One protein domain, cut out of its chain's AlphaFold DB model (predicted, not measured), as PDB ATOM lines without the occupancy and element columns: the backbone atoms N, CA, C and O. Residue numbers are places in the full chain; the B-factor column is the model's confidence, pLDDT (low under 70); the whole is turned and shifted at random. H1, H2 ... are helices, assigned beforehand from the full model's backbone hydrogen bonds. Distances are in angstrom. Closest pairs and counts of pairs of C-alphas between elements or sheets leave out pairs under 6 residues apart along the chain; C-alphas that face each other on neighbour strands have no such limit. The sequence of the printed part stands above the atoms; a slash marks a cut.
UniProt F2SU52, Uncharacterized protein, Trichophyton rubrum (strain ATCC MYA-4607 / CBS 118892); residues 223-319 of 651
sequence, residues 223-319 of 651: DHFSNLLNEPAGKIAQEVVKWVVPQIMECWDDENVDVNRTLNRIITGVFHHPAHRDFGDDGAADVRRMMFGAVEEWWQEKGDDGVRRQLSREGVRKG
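AT A GLANCE: This is residues 223 to 319 of the 651 residues of an uncharacterized protein of Trichophyton rubrum (strain ATCC MYA-4607 / CBS 118892) (UniProt F2SU52). A loose rod of helices: H2 folds back beside the last part of long H1, H3 packs along its first part, and short H4 and H5 lie at one end. The 97 printed residues include five named helices, H1 to H5, and no named strand: all helix. The radius of gyration of the C-alphas is 16.8 A, the spans 54 by 26 by 22 A.

HOW THE PARTS SIT: Start at H1, residues 230 to 253, in a bundle, helices side by side, with H2, residues 259 to 270, and H3, residues 284 to 301. H1 and H2, a hairpin, touch at a shallow tilt of 13 degrees, opposite ways; their closest C-alphas, Cys 251 and Val 259, are 6.4 A apart. With residues 232 to 243 alone, H1 touches H3 at a shallow tilt of 29 degrees, opposite ways; the closest C-alphas, Ile 236 and Met 291, are 5.1 A apart. H2 touches H3 with residues 265 to 270 alone, closest at C-alphas Gly 269 and Ala 284, 4.1 A. H4, residues 307 to 310, is close to but not clearly touching H5, residues 313 to 316: C-alphas 309 and 315, the closest, are 5.7 A apart. Each O i to N i+4 pair is within hydrogen-bond range in H2, 18 of 20 in H1 and 13 of 14 in H3; H4 and H5 are too short for one.

IN THESE COORDINATES: Find C-alpha 230 at (194.374, 192.601, 145.971); H1 runs 34.5 A from there, H2 16.4 A and H3 26.0 A. H5 ends at C-alpha 316, (181.145, 198.037, 146.566).

THE WHOLE: The printed part has no cut; the link from H2 to H3 is long, and residues 300 to 305 stand free. Look for pLDDT under 70 at residues 223 to 226 and 304 to 305.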
ATOM      1  N   ASP A 223     192.956 197.139 140.539       46.47
ATOM      2  CA  ASP A 223     194.325 197.359 141.041       46.47
ATOM      3  C   ASP A 223     194.657 198.579 141.920       46.47
ATOM      4  O   ASP A 223     195.814 198.768 142.287       46.47
ATOM      5  N   HIS A 224     193.681 199.358 142.380       54.97
ATOM      6  CA  HIS A 224     193.899 200.326 143.442       54.97
ATOM      7  C   HIS A 224     194.418 199.569 144.673       54.97
ATOM      8  O   HIS A 224     193.725 198.697 145.201       54.97
ATOM      9  N   PHE A 225     195.618 199.903 145.164       56.06
ATOM     10  CA  PHE A 225     196.246 199.278 146.346       56.06
ATOM     11  C   PHE A 225     195.338 199.287 147.599       56.06
ATOM     12  O   PHE A 225     195.500 198.494 148.539       56.06
ATOM     13  N   SER A 226     194.358 200.192 147.597       65.00
ATOM     14  CA  SER A 226     193.270 200.313 148.556       65.00
ATOM     15  C   SER A 226     192.307 199.112 148.556       65.00
ATOM     16  O   SER A 226     191.835 198.750 149.629       65.00
ATOM     17  N   ASN A 227     192.036 198.443 147.432       80.44
ATOM     18  CA  ASN A 227     191.056 197.354 147.354       80.44
ATOM     19  C   ASN A 227     191.455 196.159 148.254       80.44
ATOM     20  O   ASN A 227     192.623 195.758 148.349       80.44
ATOM     21  N   LEU A 228     190.472 195.612 148.974       84.06
ATOM     22  CA  LEU A 228     190.636 194.456 149.860       84.06
ATOM     23  C   LEU A 228     191.043 193.182 149.101       84.06
ATOM     24  O   LEU A 228     191.811 192.389 149.640       84.06
ATOM     25  N   LEU A 229     190.569 192.995 147.864       87.06
ATOM     26  CA  LEU A 229     190.774 191.760 147.095       87.06
ATOM     27  C   LEU A 229     192.181 191.615 146.484       87.06
ATOM     28  O   LEU A 229     192.567 190.506 146.115       87.06
ATOM     29  N   ASN A 230     192.994 192.675 146.468       85.06
ATOM     30  CA  ASN A 230     194.374 192.601 145.971       85.06
ATOM     31  C   ASN A 230     195.272 191.746 146.887       85.06
ATOM     32  O   ASN A 230     196.237 191.143 146.426       85.06
ATOM     33  N   GLU A 231     194.958 191.666 148.186       85.94
ATOM     34  CA  GLU A 231     195.698 190.841 149.150       85.94
ATOM     35  C   GLU A 231     195.543 189.328 148.872       85.94
ATOM     36  O   GLU A 231     196.568 188.669 148.676       85.94
ATOM     37  N   PRO A 232     194.325 188.747 148.773       90.81
ATOM     38  CA  PRO A 232     194.162 187.343 148.409       90.81
ATOM     39  C   PRO A 232     194.561 187.074 146.953       90.81
ATOM     40  O   PRO A 232     195.111 186.011 146.692       90.81
ATOM     41  N   ALA A 233     194.380 188.018 146.019       88.94
ATOM     42  CA  ALA A 233     194.898 187.876 144.653       88.94
ATOM     43  C   ALA A 233     196.434 187.736 144.637       88.94
ATOM     44  O   ALA A 233     196.970 186.840 143.984       88.94
ATOM     45  N   GLY A 234     197.142 188.544 145.434       89.25
ATOM     46  CA  GLY A 234     198.586 188.420 145.637       89.25
ATOM     47  C   GLY A 234     198.999 187.096 146.292       89.25
ATOM     48  O   GLY A 234     199.996 186.506 145.877       89.25
ATOM     49  N   LYS A 235     198.225 186.583 147.265       93.44
ATOM     50  CA  LYS A 235     198.450 185.237 147.834       93.44
ATOM     51  C   LYS A 235     198.246 184.134 146.777       93.44
ATOM     52  O   LYS A 235     199.108 183.273 146.639       93.44
ATOM     53  N   ILE A 236     197.170 184.187 145.979       95.19
ATOM     54  CA  ILE A 236     196.918 183.244 144.868       95.19
ATOM     55  C   ILE A 236     198.094 183.236 143.886       95.19
ATOM     56  O   ILE A 236     198.579 182.164 143.529       95.19
ATOM     57  N   ALA A 237     198.572 184.412 143.464       93.50
ATOM     58  CA  ALA A 237     199.688 184.524 142.527       93.50
ATOM     59  C   ALA A 237     200.968 183.856 143.067       93.50
ATOM     60  O   ALA A 237     201.673 183.182 142.317       93.50
ATOM     61  N   GLN A 238     201.233 183.964 144.375       94.38
ATOM     62  CA  GLN A 238     202.349 183.260 145.016       94.38
ATOM     63  C   GLN A 238     202.172 181.735 144.987       94.38
ATOM     64  O   GLN A 238     203.130 181.040 144.656       94.38
ATOM     65  N   GLU A 239     200.980 181.196 145.273       96.12
ATOM     66  CA  GLU A 239     200.737 179.743 145.185       96.12
ATOM     67  C   GLU A 239     200.830 179.210 143.749       96.12
ATOM     68  O   GLU A 239     201.391 178.135 143.527       96.12
ATOM     69  N   VAL A 240     200.367 179.982 142.760       96.12
ATOM     70  CA  VAL A 240     200.549 179.651 141.338       96.12
ATOM     71  C   VAL A 240     202.038 179.586 140.991       96.12
ATOM     72  O   VAL A 240     202.486 178.575 140.460       96.12
ATOM     73  N   VAL A 241     202.834 180.603 141.340       96.38
ATOM     74  CA  VAL A 241     204.283 180.617 141.059       96.38
ATOM     75  C   VAL A 241     205.008 179.458 141.760       96.38
ATOM     76  O   VAL A 241     205.799 178.767 141.118       96.38
ATOM     77  N   LYS A 242     204.700 179.184 143.037       94.94
ATOM     78  CA  LYS A 242     205.272 178.055 143.798       94.94
ATOM     79  C   LYS A 242     205.010 176.695 143.143       94.94
ATOM     80  O   LYS A 242     205.864 175.819 143.229       94.94
ATOM     81  N   TRP A 243     203.847 176.509 142.517       95.38
ATOM     82  CA  TRP A 243     203.487 175.257 141.847       95.38
ATOM     83  C   TRP A 243     204.012 175.175 140.408       95.38
ATOM     84  O   TRP A 243     204.438 174.109 139.966       95.38
ATOM     85  N   VAL A 244     204.010 176.286 139.667       96.12
ATOM     86  CA  VAL A 244     204.435 176.330 138.260       96.12
ATOM     87  C   VAL A 244     205.953 176.215 138.110       96.12
ATOM     88  O   VAL A 244     206.412 175.432 137.283       96.12
ATOM     89  N   VAL A 245     206.742 176.944 138.911       96.19
ATOM     90  CA  VAL A 245     208.205 177.014 138.724       96.19
ATOM     91  C   VAL A 245     208.890 175.637 138.769       96.19
ATOM     92  O   VAL A 245     209.637 175.358 137.835       96.19
ATOM     93  N   PRO A 246     208.630 174.735 139.741       95.19
ATOM     94  CA  PRO A 246     209.265 173.414 139.762       95.19
ATOM     95  C   PRO A 246     209.018 172.585 138.495       95.19
ATOM     96  O   PRO A 246     209.928 171.913 138.028       95.19
ATOM     97  N   GLN A 247     207.821 172.685 137.906       94.56
ATOM     98  CA  GLN A 247     207.452 171.962 136.682       94.56
ATOM     99  C   GLN A 247     208.162 172.530 135.438       94.56
ATOM    100  O   GLN A 247     208.418 171.798 134.490       94.56
ATOM    101  N   ILE A 248     208.506 173.824 135.441       94.81
ATOM    102  CA  ILE A 248     209.328 174.440 134.385       94.81
ATOM    103  C   ILE A 248     210.800 174.035 134.542       94.81
ATOM    104  O   ILE A 248     211.434 173.709 133.544       94.81
ATOM    105  N   MET A 249     211.327 174.001 135.773       95.31
ATOM    106  CA  MET A 249     212.695 173.529 136.041       95.31
ATOM    107  C   MET A 249     212.871 172.052 135.648       95.31
ATOM    108  O   MET A 249     213.869 171.703 135.033       95.31
ATOM    109  N   GLU A 250     211.874 171.198 135.910       93.88
ATOM    110  CA  GLU A 250     211.864 169.790 135.475       93.88
ATOM    111  C   GLU A 250     211.978 169.657 133.940       93.88
ATOM    112  O   GLU A 250     212.719 168.810 133.449       93.88
ATOM    113  N   CYS A 251     211.342 170.554 133.173       93.12
ATOM    114  CA  CYS A 251     211.503 170.649 131.714       93.12
ATOM    115  C   CYS A 251     212.846 171.250 131.243       93.12
ATOM    116  O   CYS A 251     213.088 171.288 130.037       93.12
ATOM    117  N   TRP A 252     213.687 171.767 132.143       93.06
ATOM    118  CA  TRP A 252     215.057 172.208 131.842       93.06
ATOM    119  C   TRP A 252     216.102 171.159 132.247       93.06
ATOM    120  O   TRP A 252     217.153 171.085 131.617       93.06
ATOM    121  N   ASP A 253     215.808 170.352 133.272       93.38
ATOM    122  CA  ASP A 253     216.705 169.318 133.800       93.38
ATOM    123  C   ASP A 253     216.591 167.963 133.058       93.38
ATOM    124  O   ASP A 253     217.558 167.198 133.058       93.38
ATOM    125  N   ASP A 254     215.451 167.645 132.421       93.75
ATOM    126  CA  ASP A 254     215.242 166.391 131.669       93.75
ATOM    127  C   ASP A 254     214.611 166.603 130.273       93.75
ATOM    128  O   ASP A 254     213.425 166.906 130.125       93.75
ATOM    129  N   GLU A 255     215.404 166.353 129.224       92.75
ATOM    130  CA  GLU A 255     214.997 166.416 127.807       92.75
ATOM    131  C   GLU A 255     213.896 165.403 127.421       92.75
ATOM    132  O   GLU A 255     213.290 165.524 126.356       92.75
ATOM    133  N   ASN A 256     213.614 164.398 128.261       95.19
ATOM    134  CA  ASN A 256     212.579 163.388 128.009       95.19
ATOM    135  C   ASN A 256     211.164 163.846 128.423       95.19
ATOM    136  O   ASN A 256     210.190 163.121 128.188       95.19
ATOM    137  N   VAL A 257     211.023 165.020 129.049       94.12
ATOM    138  CA  VAL A 257     209.733 165.539 129.527       94.12
ATOM    139  C   VAL A 257     208.888 166.081 128.369       94.12
ATOM    140  O   VAL A 257     209.325 166.921 127.585       94.12
ATOM    141  N   ASP A 258     207.622 165.658 128.291       94.81
ATOM    142  CA  ASP A 258     206.656 166.224 127.342       94.81
ATOM    143  C   ASP A 258     206.260 167.652 127.757       94.81
ATOM    144  O   ASP A 258     205.303 167.875 128.503       94.81
ATOM    145  N   VAL A 259     206.999 168.627 127.227       94.06
ATOM    146  CA  VAL A 259     206.769 170.066 127.421       94.06
ATOM    147  C   VAL A 259     205.333 170.472 127.059       94.06
ATOM    148  O   VAL A 259     204.750 171.313 127.742       94.06
ATOM    149  N   ASN A 260     204.714 169.862 126.039       94.12
ATOM    150  CA  ASN A 260     203.335 170.189 125.667       94.12
ATOM    151  C   ASN A 260     202.354 169.711 126.738       94.12
ATOM    152  O   ASN A 260     201.429 170.444 127.092       94.12
ATOM    153  N   ARG A 261     202.556 168.511 127.292       94.38
ATOM    154  CA  ARG A 261     201.777 168.039 128.441       94.38
ATOM    155  C   ARG A 261     201.983 168.946 129.654       94.38
ATOM    156  O   ARG A 261     200.988 169.349 130.253       94.38
ATOM    157  N   THR A 262     203.220 169.317 129.990       94.88
ATOM    158  CA  THR A 262     203.506 170.193 131.141       94.88
ATOM    159  C   THR A 262     202.853 171.570 130.992       94.88
ATOM    160  O   THR A 262     202.189 172.033 131.919       94.88
ATOM    161  N   LEU A 263     202.932 172.197 129.813       93.69
ATOM    162  CA  LEU A 263     202.250 173.468 129.534       93.69
ATOM    163  C   LEU A 263     200.721 173.338 129.623       93.69
ATOM    164  O   LEU A 263     200.077 174.163 130.271       93.69
ATOM    165  N   ASN A 264     200.130 172.286 129.046       94.06
ATOM    166  CA  ASN A 264     198.687 172.039 129.147       94.06
ATOM    167  C   ASN A 264     198.242 171.806 130.601       94.06
ATOM    168  O   ASN A 264     197.226 172.357 131.027       94.06
ATOM    169  N   ARG A 265     199.013 171.045 131.383       94.25
ATOM    170  CA  ARG A 265     198.797 170.820 132.820       94.25
ATOM    171  C   ARG A 265     198.866 172.126 133.615       94.25
ATOM    172  O   ARG A 265     198.003 172.366 134.455       94.25
ATOM    173  N   ILE A 266     199.830 173.000 133.316       94.88
ATOM    174  CA  ILE A 266     199.946 174.324 133.942       94.88
ATOM    175  C   ILE A 266     198.728 175.198 133.609       94.88
ATOM    176  O   ILE A 266     198.058 175.690 134.519       94.88
ATOM    177  N   ILE A 267     198.407 175.353 132.321       93.81
ATOM    178  CA  ILE A 267     197.324 176.226 131.844       93.81
ATOM    179  C   ILE A 267     195.968 175.746 132.374       93.81
ATOM    180  O   ILE A 267     195.238 176.524 132.986       93.81
ATOM    181  N   THR A 268     195.639 174.463 132.199       91.94
ATOM    182  CA  THR A 268     194.358 173.902 132.666       91.94
ATOM    183  C   THR A 268     194.280 173.783 134.187       91.94
ATOM    184  O   THR A 268     193.185 173.860 134.746       91.94
ATOM    185  N   GLY A 269     195.412 173.650 134.884       93.81
ATOM    186  CA  GLY A 269     195.482 173.751 136.338       93.81
ATOM    187  C   GLY A 269     195.052 175.131 136.830       93.81
ATOM    188  O   GLY A 269     194.091 175.240 137.591       93.81
ATOM    189  N   VAL A 270     195.737 176.177 136.360       93.81
ATOM    190  CA  VAL A 270     195.589 177.557 136.849       93.81
ATOM    191  C   VAL A 270     194.300 178.222 136.355       93.81
ATOM    192  O   VAL A 270     193.538 178.750 137.168       93.81
ATOM    193  N   PHE A 271     194.015 178.190 135.051       92.12
ATOM    194  CA  PHE A 271     192.856 178.874 134.471       92.12
ATOM    195  C   PHE A 271     191.596 178.012 134.606       92.12
ATOM    196  O   PHE A 271     191.338 177.100 133.821       92.12
ATOM    197  N   HIS A 272     190.811 178.285 135.649       91.75
ATOM    198  CA  HIS A 272     189.641 177.494 136.023       91.75
ATOM    199  C   HIS A 272     188.592 178.334 136.767       91.75
ATOM    200  O   HIS A 272     188.890 179.399 137.308       91.75
ATOM    201  N   HIS A 273     187.361 177.822 136.860       92.50
ATOM    202  CA  HIS A 273     186.347 178.393 137.747       92.50
ATOM    203  C   HIS A 273     186.535 177.879 139.188       92.50
ATOM    204  O   HIS A 273     186.592 176.662 139.360       92.50
ATOM    205  N   PRO A 274     186.575 178.723 140.241       91.19
ATOM    206  CA  PRO A 274     186.808 178.284 141.626       91.19
ATOM    207  C   PRO A 274     185.848 177.212 142.175       91.19
ATOM    208  O   PRO A 274     186.179 176.512 143.138       91.19
ATOM    209  N   ALA A 275     184.661 177.033 141.584       91.19
ATOM    210  CA  ALA A 275     183.769 175.926 141.935       91.19
ATOM    211  C   ALA A 275     184.305 174.550 141.475       91.19
ATOM    212  O   ALA A 275     183.994 173.531 142.095       91.19
ATOM    213  N   HIS A 276     185.175 174.520 140.459       92.06
ATOM    214  CA  HIS A 276     185.886 173.340 139.952       92.06
ATOM    215  C   HIS A 276     187.180 172.999 140.712       92.06
ATOM    216  O   HIS A 276     187.955 172.175 140.232       92.06
ATOM    217  N   ARG A 277     187.424 173.563 141.906       91.88
ATOM    218  CA  ARG A 277     188.655 173.290 142.682       91.88
ATOM    219  C   ARG A 277     188.936 171.804 142.957       91.88
ATOM    220  O   ARG A 277     190.080 171.415 143.123       91.88
ATOM    221  N   ASP A 278     187.885 170.986 143.019       91.31
ATOM    222  CA  ASP A 278     187.953 169.545 143.288       91.31
ATOM    223  C   ASP A 278     187.955 168.685 142.004       91.31
ATOM    224  O   ASP A 278     187.829 167.465 142.080       91.31
ATOM    225  N   PHE A 279     188.085 169.318 140.832       89.75
ATOM    226  CA  PHE A 279     187.999 168.714 139.499       89.75
ATOM    227  C   PHE A 279     189.219 169.080 138.637       89.75
ATOM    228  O   PHE A 279     189.957 170.016 138.949       89.75
ATOM    229  N   GLY A 280     189.351 168.404 137.494       87.88
ATOM    230  CA  GLY A 280     190.401 168.617 136.496       87.88
ATOM    231  C   GLY A 280     191.400 167.461 136.462       87.88
ATOM    232  O   GLY A 280     191.687 166.850 137.492       87.88
ATOM    233  N   ASP A 281     191.894 167.161 135.266       87.44
ATOM    234  CA  ASP A 281     192.842 166.076 135.016       87.44
ATOM    235  C   ASP A 281     194.282 166.459 135.408       87.44
ATOM    236  O   ASP A 281     194.556 167.587 135.814       87.44
ATOM    237  N   ASP A 282     195.200 165.492 135.325       89.44
ATOM    238  CA  ASP A 282     196.652 165.667 135.504       89.44
ATOM    239  C   ASP A 282     197.072 166.556 136.697       89.44
ATOM    240  O   ASP A 282     197.878 167.475 136.574       89.44
ATOM    241  N   GLY A 283     196.502 166.301 137.879       84.56
ATOM    242  CA  GLY A 283     196.847 167.021 139.114       84.56
ATOM    243  C   GLY A 283     196.309 168.454 139.213       84.56
ATOM    244  O   GLY A 283     196.612 169.143 140.185       84.56
ATOM    245  N   ALA A 284     195.475 168.916 138.274       91.62
ATOM    246  CA  ALA A 284     194.884 170.257 138.313       91.62
ATOM    247  C   ALA A 284     194.163 170.553 139.643       91.62
ATOM    248  O   ALA A 284     194.279 171.652 140.181       91.62
ATOM    249  N   ALA A 285     193.474 169.568 140.229       93.00
ATOM    250  CA  ALA A 285     192.802 169.720 141.521       93.00
ATOM    251  C   ALA A 285     193.746 170.108 142.684       93.00
ATOM    252  O   ALA A 285     193.274 170.633 143.691       93.00
ATOM    253  N   ASP A 286     195.060 169.894 142.572       93.12
ATOM    254  CA  ASP A 286     196.017 170.243 143.626       93.12
ATOM    255  C   ASP A 286     196.302 171.752 143.633       93.12
ATOM    256  O   ASP A 286     196.092 172.415 144.652       93.12
ATOM    257  N   VAL A 287     196.669 172.338 142.483       94.94
ATOM    258  CA  VAL A 287     196.862 173.798 142.375       94.94
ATOM    259  C   VAL A 287     195.565 174.556 142.619       94.94
ATOM    260  O   VAL A 287     195.559 175.540 143.355       94.94
ATOM    261  N   ARG A 288     194.436 174.057 142.106       95.69
ATOM    262  CA  ARG A 288     193.133 174.700 142.301       95.69
ATOM    263  C   ARG A 288     192.707 174.709 143.775       95.69
ATOM    264  O   ARG A 288     192.117 175.688 144.235       95.69
ATOM    265  N   ARG A 289     193.051 173.670 144.548       95.12
ATOM    266  CA  ARG A 289     192.877 173.659 146.012       95.12
ATOM    267  C   ARG A 289     193.816 174.623 146.725       95.12
ATOM    268  O   ARG A 289     193.353 175.276 147.651       95.12
ATOM    269  N   MET A 290     195.074 174.764 146.302       95.19
ATOM    270  CA  MET A 290     195.991 175.758 146.886       95.19
ATOM    271  C   MET A 290     195.513 177.194 146.620       95.19
ATOM    272  O   MET A 290     195.423 177.991 147.550       95.19
ATOM    273  N   MET A 291     195.094 177.501 145.386       95.94
ATOM    274  CA  MET A 291     194.507 178.798 145.022       95.94
ATOM    275  C   MET A 291     193.237 179.100 145.834       95.94
ATOM    276  O   MET A 291     193.078 180.206 146.345       95.94
ATOM    277  N   PHE A 292     192.341 178.120 146.005       95.25
ATOM    278  CA  PHE A 292     191.142 178.280 146.838       95.25
ATOM    279  C   PHE A 292     191.482 178.415 148.334       95.25
ATOM    280  O   PHE A 292     190.878 179.229 149.033       95.25
ATOM    281  N   GLY A 293     192.468 177.654 148.815       95.44
ATOM    282  CA  GLY A 293     192.968 177.688 150.189       95.44
ATOM    283  C   GLY A 293     193.532 179.053 150.568       95.44
ATOM    284  O   GLY A 293     193.148 179.591 151.597       95.44
ATOM    285  N   ALA A 294     194.326 179.679 149.693       95.50
ATOM    286  CA  ALA A 294     194.857 181.028 149.905       95.50
ATOM    287  C   ALA A 294     193.757 182.088 150.148       95.50
ATOM    288  O   ALA A 294     193.947 183.014 150.943       95.50
ATOM    289  N   VAL A 295     192.591 181.937 149.504       93.44
ATOM    290  CA  VAL A 295     191.410 182.787 149.749       93.44
ATOM    291  C   VAL A 295     190.704 182.398 151.043       93.44
ATOM    292  O   VAL A 295     190.324 183.277 151.808       93.44
ATOM    293  N   GLU A 296     190.523 181.103 151.310       92.81
ATOM    294  CA  GLU A 296     189.815 180.613 152.497       92.81
ATOM    295  C   GLU A 296     190.593 180.864 153.806       92.81
ATOM    296  O   GLU A 296     189.975 181.132 154.838       92.81
ATOM    297  N   GLU A 297     191.926 180.861 153.764       93.31
ATOM    298  CA  GLU A 297     192.811 181.299 154.850       93.31
ATOM    299  C   GLU A 297     192.721 182.813 155.063       93.31
ATOM    300  O   GLU A 297     192.441 183.254 156.176       93.31
ATOM    301  N   TRP A 298     192.862 183.621 154.002       92.19
ATOM    302  CA  TRP A 298     192.678 185.079 154.085       92.19
ATOM    303  C   TRP A 298     191.288 185.457 154.621       92.19
ATOM    304  O   TRP A 298     191.162 186.356 155.451       92.19
ATOM    305  N   TRP A 299     190.242 184.740 154.210       90.56
ATOM    306  CA  TRP A 299     188.876 184.952 154.688       90.56
ATOM    307  C   TRP A 299     188.728 184.657 156.186       90.56
ATOM    308  O   TRP A 299     188.054 185.400 156.900       90.56
ATOM    309  N   GLN A 300     189.389 183.606 156.681       89.56
ATOM    310  CA  GLN A 300     189.433 183.280 158.108       89.56
ATOM    311  C   GLN A 300     190.261 184.296 158.909       89.56
ATOM    312  O   GLN A 300     189.833 184.693 159.993       89.56
ATOM    313  N   GLU A 301     191.387 184.776 158.370       88.81
ATOM    314  CA  GLU A 301     192.219 185.823 158.984       88.81
ATOM    315  C   GLU A 301     191.457 187.140 159.214       88.81
ATOM    316  O   GLU A 301     191.747 187.832 160.188       88.81
ATOM    317  N   LYS A 302     190.484 187.498 158.356       82.44
ATOM    318  CA  LYS A 302     189.643 188.705 158.532       82.44
ATOM    319  C   LYS A 302     188.391 188.491 159.401       82.44
ATOM    320  O   LYS A 302     187.647 189.443 159.630       82.44
ATOM    321  N   GLY A 303     188.120 187.267 159.863       70.94
ATOM    322  CA  GLY A 303     187.049 186.955 160.819       70.94
ATOM    323  C   GLY A 303     185.658 187.501 160.448       70.94
ATOM    324  O   GLY A 303     184.996 187.005 159.532       70.94
ATOM    325  N   ASP A 304     185.196 188.503 161.203       66.00
ATOM    326  CA  ASP A 304     183.950 189.245 160.945       66.00
ATOM    327  C   ASP A 304     184.187 190.769 160.880       66.00
ATOM    328  O   ASP A 304     183.290 191.570 161.147       66.00
ATOM    329  N   ASP A 305     185.403 191.183 160.498       64.19
ATOM    330  CA  ASP A 305     185.876 192.577 160.499       64.19
ATOM    331  C   ASP A 305     185.301 193.398 159.329       64.19
ATOM    332  O   ASP A 305     186.010 194.014 158.537       64.19
ATOM    333  N   GLY A 306     183.977 193.393 159.170       79.69
ATOM    334  CA  GLY A 306     183.249 194.206 158.196       79.69
ATOM    335  C   GLY A 306     183.377 193.778 156.730       79.69
ATOM    336  O   GLY A 306     182.543 194.203 155.930       79.69
ATOM    337  N   VAL A 307     184.326 192.906 156.372       85.75
ATOM    338  CA  VAL A 307     184.631 192.510 154.982       85.75
ATOM    339  C   VAL A 307     183.395 192.021 154.216       85.75
ATOM    340  O   VAL A 307     183.186 192.433 153.076       85.75
ATOM    341  N   ARG A 308     182.501 191.247 154.853       88.31
ATOM    342  CA  ARG A 308     181.201 190.832 154.274       88.31
ATOM    343  C   ARG A 308     180.333 192.013 153.831       88.31
ATOM    344  O   ARG A 308     179.732 191.973 152.765       88.31
ATOM    345  N   ARG A 309     180.287 193.084 154.632       89.69
ATOM    346  CA  ARG A 309     179.560 194.322 154.309       89.69
ATOM    347  C   ARG A 309     180.275 195.093 153.200       89.69
ATOM    348  O   ARG A 309     179.619 195.539 152.265       89.69
ATOM    349  N   GLN A 310     181.598 195.213 153.290       88.38
ATOM    350  CA  GLN A 310     182.436 195.964 152.350       88.38
ATOM    351  C   GLN A 310     182.399 195.375 150.932       88.38
ATOM    352  O   GLN A 310     182.256 196.123 149.972       88.38
ATOM    353  N   LEU A 311     182.447 194.045 150.812       89.12
ATOM    354  CA  LEU A 311     182.349 193.314 149.543       89.12
ATOM    355  C   LEU A 311     180.904 193.009 149.110       89.12
ATOM    356  O   LEU A 311     180.698 192.362 148.084       89.12
ATOM    357  N   SER A 312     179.894 193.448 149.865       90.50
ATOM    358  CA  SER A 312     178.499 193.328 149.429       90.50
ATOM    359  C   SER A 312     178.196 194.283 148.277       90.50
ATOM    360  O   SER A 312     178.861 195.308 148.129       90.50
ATOM    361  N   ARG A 313     177.141 194.014 147.493       87.44
ATOM    362  CA  ARG A 313     176.746 194.887 146.362       87.44
ATOM    363  C   ARG A 313     176.550 196.343 146.788       87.44
ATOM    364  O   ARG A 313     176.863 197.251 146.030       87.44
ATOM    365  N   GLU A 314     176.081 196.572 148.012       86.88
ATOM    366  CA  GLU A 314     175.901 197.914 148.574       86.88
ATOM    367  C   GLU A 314     177.196 198.514 149.154       86.88
ATOM    368  O   GLU A 314     177.339 199.735 149.173       86.88
ATOM    369  N   GLY A 315     178.138 197.681 149.605       87.00
ATOM    370  CA  GLY A 315     179.470 198.109 150.035       87.00
ATOM    371  C   GLY A 315     180.332 198.547 148.852       87.00
ATOM    372  O   GLY A 315     180.826 199.674 148.846       87.00
ATOM    373  N   VAL A 316     180.415 197.719 147.805       85.38
ATOM    374  CA  VAL A 316     181.145 198.037 146.566       85.38
ATOM    375  C   VAL A 316     180.565 199.289 145.898       85.38
ATOM    376  O   VAL A 316     181.307 200.210 145.569       85.38
ATOM    377  N   ARG A 317     179.230 199.423 145.825       82.44
ATOM    378  CA  ARG A 317     178.553 200.628 145.294       82.44
ATOM    379  C   ARG A 317     178.917 201.930 146.028       82.44
ATOM    380  O   ARG A 317     178.768 203.012 145.466       82.44
ATOM    381  N   LYS A 318     179.380 201.842 147.279       82.25
ATOM    382  CA  LYS A 318     179.852 202.976 148.096       82.25
ATOM    383  C   LYS A 318     181.375 203.144 148.105       82.25
ATOM    384  O   LYS A 318     181.848 204.124 148.676       82.25
ATOM    385  N   GLY A 319     182.131 202.203 147.540       77.25
ATOM    386  CA  GLY A 319     183.583 202.118 147.702       77.25
ATOM    387  C   GLY A 319     184.036 201.610 149.080       77.25
ATOM    388  O   GLY A 319     185.195 201.792 149.442       77.25
TER     389      GLY A 319